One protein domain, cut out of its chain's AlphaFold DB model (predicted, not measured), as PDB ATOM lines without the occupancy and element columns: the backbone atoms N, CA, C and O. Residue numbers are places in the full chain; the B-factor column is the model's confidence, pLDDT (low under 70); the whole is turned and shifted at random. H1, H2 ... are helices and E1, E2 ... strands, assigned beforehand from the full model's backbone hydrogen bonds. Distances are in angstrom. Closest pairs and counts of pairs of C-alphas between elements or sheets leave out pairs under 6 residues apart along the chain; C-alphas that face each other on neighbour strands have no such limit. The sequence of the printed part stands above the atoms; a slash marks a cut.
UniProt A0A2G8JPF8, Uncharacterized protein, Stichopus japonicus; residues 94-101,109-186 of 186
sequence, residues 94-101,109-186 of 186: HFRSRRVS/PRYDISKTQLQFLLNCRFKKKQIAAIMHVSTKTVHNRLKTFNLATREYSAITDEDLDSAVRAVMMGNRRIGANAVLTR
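AT A GLANCE: This is residues 94 to 101 and 109 to 186 of the 186 residues of an uncharacterized protein of Stichopus japonicus (UniProt A0A2G8JPF8). A compact body, with the two-stranded antiparallel sheet E1-E2 at one end of three short helices, H1 to H3, has a long free arm, residues 154 to 186, holding H4. The printed part has 86 residues, with two named strands and four named helices in the order E1, E2, H1, H2, H3, H4; the class is mostly helix, helices holding 41 and strands 6 of the 47 residues in named elements. The whole is extended, radius of gyration of the C-alphas 20.0 A, spanning 66 by 32 by 18 A.

IN THESE COORDINATES: Find E1, residues 98 to 100, from C-alpha 98 at (1.429, -18.188, -6.185); E2 is 110 to 112. H1 is 115 to 123, H2 128 to 135, H3 139 to 148. H4, 161 to 174, runs 20.1 A to C-alpha 174 at (-6.422, 27.426, 14.997).

HOW THE PARTS SIT: Between E1 and E2, N 100 and O 110 are within hydrogen-bond range, 2.8 A. H2 and H3 touch, about perpendicular at 81 degrees; closest C-alphas, Ala 132 and Thr 139, 5.2 A. H1 is close but not clearly touching H2; closest C-alphas, Leu 121 and Ile 131, 6.7 A. H3 and H4 are apart. In H1, H2, H3 and H4 every O i to N i+4 pair is within range.

THE WHOLE: Across the cut, C-alphas 101 and 109 are 5.2 A apart. Link H3 to H4 is long. Residues 94 to 101, 109 to 110, 152 to 158 and 172 to 186 have pLDDT under 70.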
ATOM      1  N   HIS A  94      -5.037 -12.832  -5.791       53.50
ATOM      2  CA  HIS A  94      -4.982 -13.194  -4.385       53.50
ATOM      3  C   HIS A  94      -3.813 -12.488  -3.707       53.50
ATOM      4  O   HIS A  94      -2.710 -12.454  -4.242       53.50
ATOM      5  N   PHE A  95      -4.014 -12.008  -2.474       57.50
ATOM      6  CA  PHE A  95      -2.886 -11.572  -1.641       57.50
ATOM      7  C   PHE A  95      -1.881 -12.708  -1.411       57.50
ATOM      8  O   PHE A  95      -0.694 -12.457  -1.222       57.50
ATOM      9  N   ARG A  96      -2.337 -13.966  -1.491       62.50
ATOM     10  CA  ARG A  96      -1.482 -15.150  -1.443       62.50
ATOM     11  C   ARG A  96      -0.623 -15.245  -2.701       62.50
ATOM     12  O   ARG A  96      -1.135 -15.436  -3.799       62.50
ATOM     13  N   SER A  97       0.693 -15.192  -2.527       65.75
ATOM     14  CA  SER A  97       1.626 -15.306  -3.647       65.75
ATOM     15  C   SER A  97       1.633 -16.730  -4.207       65.75
ATOM     16  O   SER A  97       1.911 -17.692  -3.484       65.75
ATOM     17  N   ARG A  98       1.354 -16.885  -5.506       65.62
ATOM     18  CA  ARG A  98       1.429 -18.188  -6.185       65.62
ATOM     19  C   ARG A  98       2.895 -18.585  -6.376       65.62
ATOM     20  O   ARG A  98       3.737 -17.753  -6.711       65.62
ATOM     21  N   ARG A  99       3.218 -19.865  -6.177       69.12
ATOM     22  CA  ARG A  99       4.519 -20.422  -6.576       69.12
ATOM     23  C   ARG A  99       4.512 -20.664  -8.081       69.12
ATOM     24  O   ARG A  99       3.653 -21.387  -8.572       69.12
ATOM     25  N   VAL A 100       5.470 -20.085  -8.790       67.31
ATOM     26  CA  VAL A 100       5.650 -20.275 -10.229       67.31
ATOM     27  C   VAL A 100       6.870 -21.158 -10.438       67.31
ATOM     28  O   VAL A 100       7.980 -20.828 -10.005       67.31
ATOM     29  N   SER A 101       6.641 -22.305 -11.075       58.00
ATOM     30  CA  SER A 101       7.708 -23.153 -11.597       58.00
ATOM     31  C   SER A 101       8.070 -22.634 -12.984       58.00
ATOM     32  O   SER A 101       7.231 -22.634 -13.880       58.00
ATOM     33  N   PRO A 109      11.248 -22.771  -6.394       60.06
ATOM     34  CA  PRO A 109      10.155 -22.106  -7.099       60.06
ATOM     35  C   PRO A 109       9.977 -20.666  -6.612       60.06
ATOM     36  O   PRO A 109       9.984 -20.382  -5.411       60.06
ATOM     37  N   ARG A 110       9.828 -19.737  -7.560       69.62
ATOM     38  CA  ARG A 110       9.748 -18.302  -7.268       69.62
ATOM     39  C   ARG A 110       8.307 -17.943  -6.918       69.62
ATOM     40  O   ARG A 110       7.377 -18.426  -7.552       69.62
ATOM     41  N   TYR A 111       8.113 -17.085  -5.922       77.25
ATOM     42  CA  TYR A 111       6.793 -16.517  -5.655       77.25
ATOM     43  C   TYR A 111       6.494 -15.402  -6.659       77.25
ATOM     44  O   TYR A 111       7.337 -14.514  -6.871       77.25
ATOM     45  N   ASP A 112       5.306 -15.457  -7.250       77.19
ATOM     46  CA  ASP A 112       4.741 -14.381  -8.050       77.19
ATOM     47  C   ASP A 112       4.157 -13.315  -7.126       77.19
ATOM     48  O   ASP A 112       3.188 -13.546  -6.400       77.19
ATOM     49  N   ILE A 113       4.852 -12.183  -7.076       79.81
ATOM     50  CA  ILE A 113       4.561 -11.044  -6.210       79.81
ATOM     51  C   ILE A 113       4.649  -9.820  -7.106       79.81
ATOM     52  O   ILE A 113       5.750  -9.490  -7.566       79.81
ATOM     53  N   SER A 114       3.514  -9.168  -7.351       79.81
ATOM     54  CA  SER A 114       3.488  -7.966  -8.181       79.81
ATOM     55  C   SER A 114       3.990  -6.745  -7.399       79.81
ATOM     56  O   SER A 114       3.927  -6.685  -6.165       79.81
ATOM     57  N   LYS A 115       4.489  -5.741  -8.128       78.50
ATOM     58  CA  LYS A 115       4.882  -4.448  -7.548       78.50
ATOM     59  C   LYS A 115       3.684  -3.749  -6.894       78.50
ATOM     60  O   LYS A 115       3.811  -3.227  -5.789       78.50
ATOM     61  N   THR A 116       2.526  -3.796  -7.549       75.62
ATOM     62  CA  THR A 116       1.285  -3.147  -7.102       75.62
ATOM     63  C   THR A 116       0.733  -3.748  -5.817       75.62
ATOM     64  O   THR A 116       0.335  -3.000  -4.928       75.62
ATOM     65  N   GLN A 117       0.808  -5.070  -5.642       81.50
ATOM     66  CA  GLN A 117       0.438  -5.730  -4.385       81.50
ATOM     67  C   GLN A 117       1.280  -5.229  -3.207       81.50
ATOM     68  O   GLN A 117       0.751  -4.942  -2.134       81.50
ATOM     69  N   LEU A 118       2.595  -5.096  -3.405       83.69
ATOM     70  CA  LEU A 118       3.487  -4.584  -2.366       83.69
ATOM     71  C   LEU A 118       3.253  -3.096  -2.091       83.69
ATOM     72  O   LEU A 118       3.244  -2.708  -0.926       83.69
ATOM     73  N   GLN A 119       3.027  -2.278  -3.122       81.06
ATOM     74  CA  GLN A 119       2.700  -0.856  -2.959       81.06
ATOM     75  C   GLN A 119       1.396  -0.651  -2.191       81.06
ATOM     76  O   GLN A 119       1.367   0.138  -1.253       81.06
ATOM     77  N   PHE A 120       0.345  -1.403  -2.517       81.50
ATOM     78  CA  PHE A 120      -0.923  -1.341  -1.796       81.50
ATOM     79  C   PHE A 120      -0.739  -1.648  -0.305       81.50
ATOM     80  O   PHE A 120      -1.153  -0.872   0.552       81.50
ATOM     81  N   LEU A 121      -0.044  -2.743   0.019       85.25
ATOM     82  CA  LEU A 121       0.181  -3.131   1.411       85.25
ATOM     83  C   LEU A 121       1.071  -2.130   2.170       85.25
ATOM     84  O   LEU A 121       0.876  -1.927   3.369       85.25
ATOM     85  N   LEU A 122       2.016  -1.480   1.485       83.62
ATOM     86  CA  LEU A 122       2.803  -0.382   2.051       83.62
ATOM     87  C   LEU A 122       1.955   0.873   2.296       83.62
ATOM     88  O   LEU A 122       2.089   1.484   3.356       83.62
ATOM     89  N   ASN A 123       1.057   1.225   1.372       80.12
ATOM     90  CA  ASN A 123       0.136   2.356   1.518       80.12
ATOM     91  C   ASN A 123      -0.819   2.151   2.701       80.12
ATOM     92  O   ASN A 123      -1.076   3.083   3.458       80.12
ATOM     93  N   CYS A 124      -1.244   0.909   2.946       79.31
ATOM     94  CA  CYS A 124      -1.986   0.515   4.147       79.31
ATOM     95  C   CYS A 124      -1.132   0.475   5.434       79.31
ATOM     96  O   CYS A 124      -1.616   0.028   6.472       79.31
ATOM     97  N   ARG A 125       0.135   0.916   5.394       81.81
ATOM     98  CA  ARG A 125       1.079   0.970   6.528       81.81
ATOM     99  C   ARG A 125       1.391  -0.390   7.171       81.81
ATOM    100  O   ARG A 125       1.854  -0.438   8.313       81.81
ATOM    101  N   PHE A 126       1.228  -1.502   6.450       85.12
ATOM    102  CA  PHE A 126       1.613  -2.813   6.973       85.12
ATOM    103  C   PHE A 126       3.137  -2.960   7.073       85.12
ATOM    104  O   PHE A 126       3.895  -2.676   6.144       85.12
ATOM    105  N   LYS A 127       3.610  -3.480   8.210       85.62
ATOM    106  CA  LYS A 127       5.028  -3.809   8.406       85.62
ATOM    107  C   LYS A 127       5.395  -5.049   7.592       85.62
ATOM    108  O   LYS A 127       4.588  -5.958   7.423       85.62
ATOM    109  N   LYS A 128       6.666  -5.178   7.196       86.00
ATOM    110  CA  LYS A 128       7.188  -6.327   6.416       86.00
ATOM    111  C   LYS A 128       6.793  -7.705   6.979       86.00
ATOM    112  O   LYS A 128       6.516  -8.614   6.206       86.00
ATOM    113  N   LYS A 129       6.744  -7.858   8.311       84.75
ATOM    114  CA  LYS A 129       6.284  -9.095   8.978       84.75
ATOM    115  C   LYS A 129       4.799  -9.386   8.721       84.75
ATOM    116  O   LYS A 129       4.448 -10.528   8.457       84.75
ATOM    117  N   GLN A 130       3.952  -8.359   8.755       85.38
ATOM    118  CA  GLN A 130       2.517  -8.471   8.472       85.38
ATOM    119  C   GLN A 130       2.274  -8.746   6.988       85.38
ATOM    120  O   GLN A 130       1.502  -9.633   6.657       85.38
ATOM    121  N   ILE A 131       3.006  -8.064   6.102       87.50
ATOM    122  CA  ILE A 131       2.967  -8.320   4.654       87.50
ATOM    123  C   ILE A 131       3.324  -9.782   4.359       87.50
ATOM    124  O   ILE A 131       2.627 -10.450   3.608       87.50
ATOM    125  N   ALA A 132       4.375 -10.309   4.991       86.44
ATOM    126  CA  ALA A 132       4.775 -11.707   4.838       86.44
ATOM    127  C   ALA A 132       3.677 -12.688   5.285       86.44
ATOM    128  O   ALA A 132       3.426 -13.675   4.593       86.44
ATOM    129  N   ALA A 133       2.994 -12.388   6.395       83.81
ATOM    130  CA  ALA A 133       1.865 -13.178   6.881       83.81
ATOM    131  C   ALA A 133       0.666 -13.126   5.917       83.81
ATOM    132  O   ALA A 133       0.168 -14.175   5.521       83.81
ATOM    133  N   ILE A 134       0.267 -11.928   5.473       83.50
ATOM    134  CA  ILE A 134      -0.837 -11.706   4.521       83.50
ATOM    135  C   ILE A 134      -0.574 -12.427   3.192       83.50
ATOM    136  O   ILE A 134      -1.474 -13.025   2.606       83.50
ATOM    137  N   MET A 135       0.676 -12.406   2.726       83.62
ATOM    138  CA  MET A 135       1.061 -13.005   1.449       83.62
ATOM    139  C   MET A 135       1.441 -14.491   1.543       83.62
ATOM    140  O   MET A 135       1.655 -15.130   0.511       83.62
ATOM    141  N   HIS A 136       1.487 -15.058   2.756       82.94
ATOM    142  CA  HIS A 136       1.956 -16.418   3.059       82.94
ATOM    143  C   HIS A 136       3.346 -16.740   2.486       82.94
ATOM    144  O   HIS A 136       3.589 -17.820   1.942       82.94
ATOM    145  N   VAL A 137       4.280 -15.802   2.618       86.31
ATOM    146  CA  VAL A 137       5.673 -15.966   2.179       86.31
ATOM    147  C   VAL A 137       6.639 -15.645   3.311       86.31
ATOM    148  O   VAL A 137       6.268 -15.076   4.333       86.31
ATOM    149  N   SER A 138       7.915 -15.986   3.136       86.69
ATOM    150  CA  SER A 138       8.930 -15.601   4.117       86.69
ATOM    151  C   SER A 138       9.155 -14.083   4.115       86.69
ATOM    152  O   SER A 138       9.098 -13.423   3.072       86.69
ATOM    153  N   THR A 139       9.505 -13.522   5.270       87.94
ATOM    154  CA  THR A 139       9.907 -12.107   5.396       87.94
ATOM    155  C   THR A 139      11.084 -11.758   4.484       87.94
ATOM    156  O   THR A 139      11.124 -10.664   3.916       87.94
ATOM    157  N   LYS A 140      12.008 -12.707   4.277       84.81
ATOM    158  CA  LYS A 140      13.135 -12.587   3.342       84.81
ATOM    159  C   LYS A 140      12.657 -12.440   1.894       84.81
ATOM    160  O   LYS A 140      13.201 -11.628   1.152       84.81
ATOM    161  N   THR A 141      11.608 -13.167   1.500       87.44
ATOM    162  CA  THR A 141      10.991 -13.059   0.165       87.44
ATOM    163  C   THR A 141      10.408 -11.665  -0.061       87.44
ATOM    164  O   THR A 141      10.694 -11.053  -1.090       87.44
ATOM    165  N   VAL A 142       9.659 -11.136   0.912       87.25
ATOM    166  CA  VAL A 142       9.112  -9.769   0.857       87.25
ATOM    167  C   VAL A 142      10.239  -8.741   0.780       87.25
ATOM    168  O   VAL A 142      10.205  -7.858  -0.071       87.25
ATOM    169  N   HIS A 143      11.274  -8.878   1.613       86.69
ATOM    170  CA  HIS A 143      12.432  -7.983   1.603       86.69
ATOM    171  C   HIS A 143      13.127  -7.942   0.233       86.69
ATOM    172  O   HIS A 143      13.333  -6.865  -0.323       86.69
ATOM    173  N   ASN A 144      13.432  -9.111  -0.336       84.88
ATOM    174  CA  ASN A 144      14.083  -9.213  -1.640       84.88
ATOM    175  C   ASN A 144      13.228  -8.590  -2.752       84.88
ATOM    176  O   ASN A 144      13.762  -7.913  -3.632       84.88
ATOM    177  N   ARG A 145      11.904  -8.786  -2.713       86.88
ATOM    178  CA  ARG A 145      10.983  -8.193  -3.692       86.88
ATOM    179  C   ARG A 145      10.860  -6.681  -3.545       86.88
ATOM    180  O   ARG A 145      10.957  -5.993  -4.553       86.88
ATOM    181  N   LEU A 146      10.749  -6.164  -2.323       85.44
ATOM    182  CA  LEU A 146      10.777  -4.720  -2.068       85.44
ATOM    183  C   LEU A 146      12.064  -4.081  -2.604       85.44
ATOM    184  O   LEU A 146      11.995  -3.033  -3.237       85.44
ATOM    185  N   LYS A 147      13.218  -4.739  -2.420       83.56
ATOM    186  CA  LYS A 147      14.501  -4.284  -2.977       83.56
ATOM    187  C   LYS A 147      14.522  -4.335  -4.507       83.56
ATOM    188  O   LYS A 147      14.979  -3.396  -5.133       83.56
ATOM    189  N   THR A 148      13.995  -5.403  -5.109       84.62
ATOM    190  CA  THR A 148      13.951  -5.557  -6.579       84.62
ATOM    191  C   THR A 148      13.091  -4.479  -7.241       84.62
ATOM    192  O   THR A 148      13.402  -4.031  -8.336       84.62
ATOM    193  N   PHE A 149      12.009  -4.061  -6.583       82.56
ATOM    194  CA  PHE A 149      11.105  -3.031  -7.093       82.56
ATOM    195  C   PHE A 149      11.439  -1.611  -6.614       82.56
ATOM    196  O   PHE A 149      10.651  -0.703  -6.874       82.56
ATOM    197  N   ASN A 150      12.563  -1.424  -5.908       80.62
ATOM    198  CA  ASN A 150      12.964  -0.159  -5.282       80.62
ATOM    199  C   ASN A 150      11.883   0.463  -4.373       80.62
ATOM    200  O   ASN A 150      11.837   1.668  -4.186       80.62
ATOM    201  N   LEU A 151      11.032  -0.360  -3.756       75.75
ATOM    202  CA  LEU A 151       9.970   0.062  -2.827       75.75
ATOM    203  C   LEU A 151      10.484   0.166  -1.379       75.75
ATOM    204  O   LEU A 151       9.775  -0.145  -0.417       75.75
ATOM    205  N   ALA A 152      11.772   0.468  -1.208       63.19
ATOM    206  CA  ALA A 152      12.396   0.486   0.104       63.19
ATOM    207  C   ALA A 152      11.777   1.592   0.971       63.19
ATOM    208  O   ALA A 152      11.588   2.719   0.543       63.19
ATOM    209  N   THR A 153      11.465   1.223   2.212       58.62
ATOM    210  CA  THR A 153      10.616   1.925   3.192       58.62
ATOM    211  C   THR A 153      11.240   3.205   3.778       58.62
ATOM    212  O   THR A 153      11.122   3.448   4.975       58.62
ATOM    213  N   ARG A 154      11.970   3.988   2.985       54.50
ATOM    214  CA  ARG A 154      12.618   5.234   3.416       54.50
ATOM    215  C   ARG A 154      12.572   6.276   2.304       54.50
ATOM    216  O   ARG A 154      13.600   6.787   1.885       54.50
ATOM    217  N   GLU A 155      11.373   6.592   1.848       54.78
ATOM    218  CA  GLU A 155      11.124   7.953   1.390       54.78
ATOM    219  C   GLU A 155      10.653   8.695   2.638       54.78
ATOM    220  O   GLU A 155       9.504   8.576   3.064       54.78
ATOM    221  N   TYR A 156      11.600   9.339   3.324       55.81
ATOM    222  CA  TYR A 156      11.242  10.418   4.236       55.81
ATOM    223  C   TYR A 156      10.458  11.430   3.397       55.81
ATOM    224  O   TYR A 156      10.811  11.666   2.239       55.81
ATOM    225  N   SER A 157       9.348  11.945   3.923       58.28
ATOM    226  CA  SER A 157       8.603  12.995   3.234       58.28
ATOM    227  C   SER A 157       9.565  14.117   2.860       58.28
ATOM    228  O   SER A 157      10.400  14.486   3.675       58.28
ATOM    229  N   ALA A 158       9.433  14.675   1.656       66.00
ATOM    230  CA  ALA A 158      10.249  15.807   1.211       66.00
ATOM    231  C   ALA A 158       9.984  17.107   2.002       66.00
ATOM    232  O   ALA A 158      10.565  18.139   1.686       66.00
ATOM    233  N   ILE A 159       9.087  17.062   2.993       72.81
ATOM    234  CA  ILE A 159       8.865  18.155   3.932       72.81
ATOM    235  C   ILE A 159      10.050  18.207   4.896       72.81
ATOM    236  O   ILE A 159      10.452  17.181   5.451       72.81
ATOM    237  N   THR A 160      10.620  19.393   5.052       77.81
ATOM    238  CA  THR A 160      11.638  19.630   6.073       77.81
ATOM    239  C   THR A 160      10.991  19.567   7.457       77.81
ATOM    240  O   THR A 160       9.780  19.774   7.592       77.81
ATOM    241  N   ASP A 161      11.771  19.257   8.493       76.31
ATOM    242  CA  ASP A 161      11.246  19.248   9.863       76.31
ATOM    243  C   ASP A 161      10.754  20.655  10.256       76.31
ATOM    244  O   ASP A 161       9.734  20.792  10.931       76.31
ATOM    245  N   GLU A 162      11.390  21.710   9.733       83.31
ATOM    246  CA  GLU A 162      10.962  23.099   9.907       83.31
ATOM    247  C   GLU A 162       9.582  23.382   9.289       83.31
ATOM    248  O   GLU A 162       8.737  24.032   9.918       83.31
ATOM    249  N   ASP A 163       9.331  22.883   8.076       81.94
ATOM    250  CA  ASP A 163       8.042  23.025   7.391       81.94
ATOM    251  C   ASP A 163       6.943  22.223   8.097       81.94
ATOM    252  O   ASP A 163       5.804  22.690   8.232       81.94
ATOM    253  N   LEU A 164       7.280  21.027   8.592       82.44
ATOM    254  CA  LEU A 164       6.367  20.199   9.370       82.44
ATOM    255  C   LEU A 164       5.978  20.897  10.678       82.44
ATOM    256  O   LEU A 164       4.790  20.994  10.992       82.44
ATOM    257  N   ASP A 165       6.951  21.440  11.406       83.81
ATOM    258  CA  ASP A 165       6.707  22.177  12.643       83.81
ATOM    259  C   ASP A 165       5.877  23.444  12.407       83.81
ATOM    260  O   ASP A 165       5.007  23.785  13.214       83.81
ATOM    261  N   SER A 166       6.114  24.146  11.297       83.50
ATOM    262  CA  SER A 166       5.317  25.309  10.902       83.50
ATOM    263  C   SER A 166       3.851  24.929  10.656       83.50
ATOM    264  O   SER A 166       2.942  25.561  11.205       83.50
ATOM    265  N   ALA A 167       3.610  23.838   9.919       81.00
ATOM    266  CA  ALA A 167       2.267  23.323   9.661       81.00
ATOM    267  C   ALA A 167       1.557  22.878  10.952       81.00
ATOM    268  O   ALA A 167       0.380  23.188  11.157       81.00
ATOM    269  N   VAL A 168       2.272  22.203  11.858       78.62
ATOM    270  CA  VAL A 168       1.733  21.799  13.165       78.62
ATOM    271  C   VAL A 168       1.380  23.025  14.009       78.62
ATOM    272  O   VAL A 168       0.268  23.093  14.538       78.62
ATOM    273  N   ARG A 169       2.261  24.033  14.089       77.81
ATOM    274  CA  ARG A 169       1.985  25.284  14.817       77.81
ATOM    275  C   ARG A 169       0.762  26.010  14.258       77.81
ATOM    276  O   ARG A 169      -0.070  26.459  15.044       77.81
ATOM    277  N   ALA A 170       0.599  26.075  12.937       76.81
ATOM    278  CA  ALA A 170      -0.573  26.689  12.308       76.81
ATOM    279  C   ALA A 170      -1.888  25.987  12.702       76.81
ATOM    280  O   ALA A 170      -2.867  26.649  13.055       76.81
ATOM    281  N   VAL A 171      -1.905  24.648  12.724       75.88
ATOM    282  CA  VAL A 171      -3.075  23.861  13.155       75.88
ATOM    283  C   VAL A 171      -3.351  24.029  14.653       75.88
ATOM    284  O   VAL A 171      -4.509  24.181  15.045       75.88
ATOM    285  N   MET A 172      -2.313  24.047  15.497       68.31
ATOM    286  CA  MET A 172      -2.464  24.241  16.945       68.31
ATOM    287  C   MET A 172      -2.982  25.643  17.294       68.31
ATOM    288  O   MET A 172      -3.823  25.774  18.181       68.31
ATOM    289  N   MET A 173      -2.548  26.686  16.577       66.44
ATOM    290  CA  MET A 173      -3.059  28.049  16.780       66.44
ATOM    291  C   MET A 173      -4.545  28.184  16.414       66.44
ATOM    292  O   MET A 173      -5.268  28.933  17.069       66.44
ATOM    293  N   GLY A 174      -5.016  27.434  15.412       64.56
ATOM    294  CA  GLY A 174      -6.422  27.426  14.997       64.56
ATOM    295  C   GLY A 174      -7.352  26.585  15.881       64.56
ATOM    296  O   GLY A 174      -8.564  26.783  15.849       64.56
ATOM    297  N   ASN A 175      -6.818  25.659  16.686       61.12
ATOM    298  CA  ASN A 175      -7.614  24.693  17.443       61.12
ATOM    299  C   ASN A 175      -7.170  24.603  18.912       61.12
ATOM    300  O   ASN A 175      -6.347  23.770  19.287       61.12
ATOM    301  N   ARG A 176      -7.824  25.376  19.795       58.75
ATOM    302  CA  ARG A 176      -7.588  25.378  21.261       58.75
ATOM    303  C   ARG A 176      -7.865  24.042  21.978       58.75
ATOM    304  O   ARG A 176      -7.693  23.953  23.187       58.75
ATOM    305  N   ARG A 177      -8.331  23.016  21.259       61.03
ATOM    306  CA  ARG A 177      -8.660  21.680  21.787       61.03
ATOM    307  C   ARG A 177      -7.702  20.578  21.326       61.03
ATOM    308  O   ARG A 177      -7.900  19.428  21.703       61.03
ATOM    309  N   ILE A 178      -6.696  20.899  20.511       59.47
ATOM    310  CA  ILE A 178      -5.768  19.906  19.961       59.47
ATOM    311  C   ILE A 178      -4.399  20.080  20.624       59.47
ATOM    312  O   ILE A 178      -3.675  21.034  20.362       59.47
ATOM    313  N   GLY A 179      -4.056  19.136  21.499       56.56
ATOM    314  CA  GLY A 179      -2.759  19.040  22.168       56.56
ATOM    315  C   GLY A 179      -2.831  18.126  23.390       56.56
ATOM    316  O   GLY A 179      -3.877  18.029  24.028       56.56
ATOM    317  N   ALA A 180      -1.720  17.472  23.745       56.81
ATOM    318  CA  ALA A 180      -1.640  16.593  24.922       56.81
ATOM    319  C   ALA A 180      -1.950  17.317  26.254       56.81
ATOM    320  O   ALA A 180      -2.308  16.672  27.233       56.81
ATOM    321  N   ASN A 181      -1.894  18.656  26.257       53.66
ATOM    322  CA  ASN A 181      -2.190  19.522  27.402       53.66
ATOM    323  C   ASN A 181      -3.594  20.163  27.349       53.66
ATOM    324  O   ASN A 181      -3.881  21.059  28.135       53.66
ATOM    325  N   ALA A 182      -4.481  19.748  26.434       55.22
ATOM    326  CA  ALA A 182      -5.827  20.328  26.300       55.22
ATOM    327  C   ALA A 182      -6.834  19.843  27.369       55.22
ATOM    328  O   ALA A 182      -8.019  20.183  27.308       55.22
ATOM    329  N   VAL A 183      -6.386  19.052  28.348       50.22
ATOM    330  CA  VAL A 183      -7.203  18.656  29.500       50.22
ATOM    331  C   VAL A 183      -7.337  19.861  30.430       50.22
ATOM    332  O   VAL A 183      -6.466  20.134  31.249       50.22
ATOM    333  N   LEU A 184      -8.448  20.586  30.308       52.56
ATOM    334  CA  LEU A 184      -8.907  21.474  31.369       52.56
ATOM    335  C   LEU A 184      -9.372  20.585  32.526       52.56
ATOM    336  O   LEU A 184     -10.442  19.978  32.452       52.56
ATOM    337  N   THR A 185      -8.555  20.464  33.571       46.12
ATOM    338  CA  THR A 185      -9.022  19.943  34.857       46.12
ATOM    339  C   THR A 185     -10.095  20.886  35.384       46.12
ATOM    340  O   THR A 185      -9.883  22.099  35.441       46.12
ATOM    341  N   ARG A 186     -11.257  20.308  35.673       41.28
ATOM    342  CA  ARG A 186     -12.447  20.985  36.176       41.28
ATOM    343  C   ARG A 186     -12.422  21.040  37.695       41.28
ATOM    344  O   ARG A 186     -11.875  20.080  38.282       41.28
TER     345      ARG A 186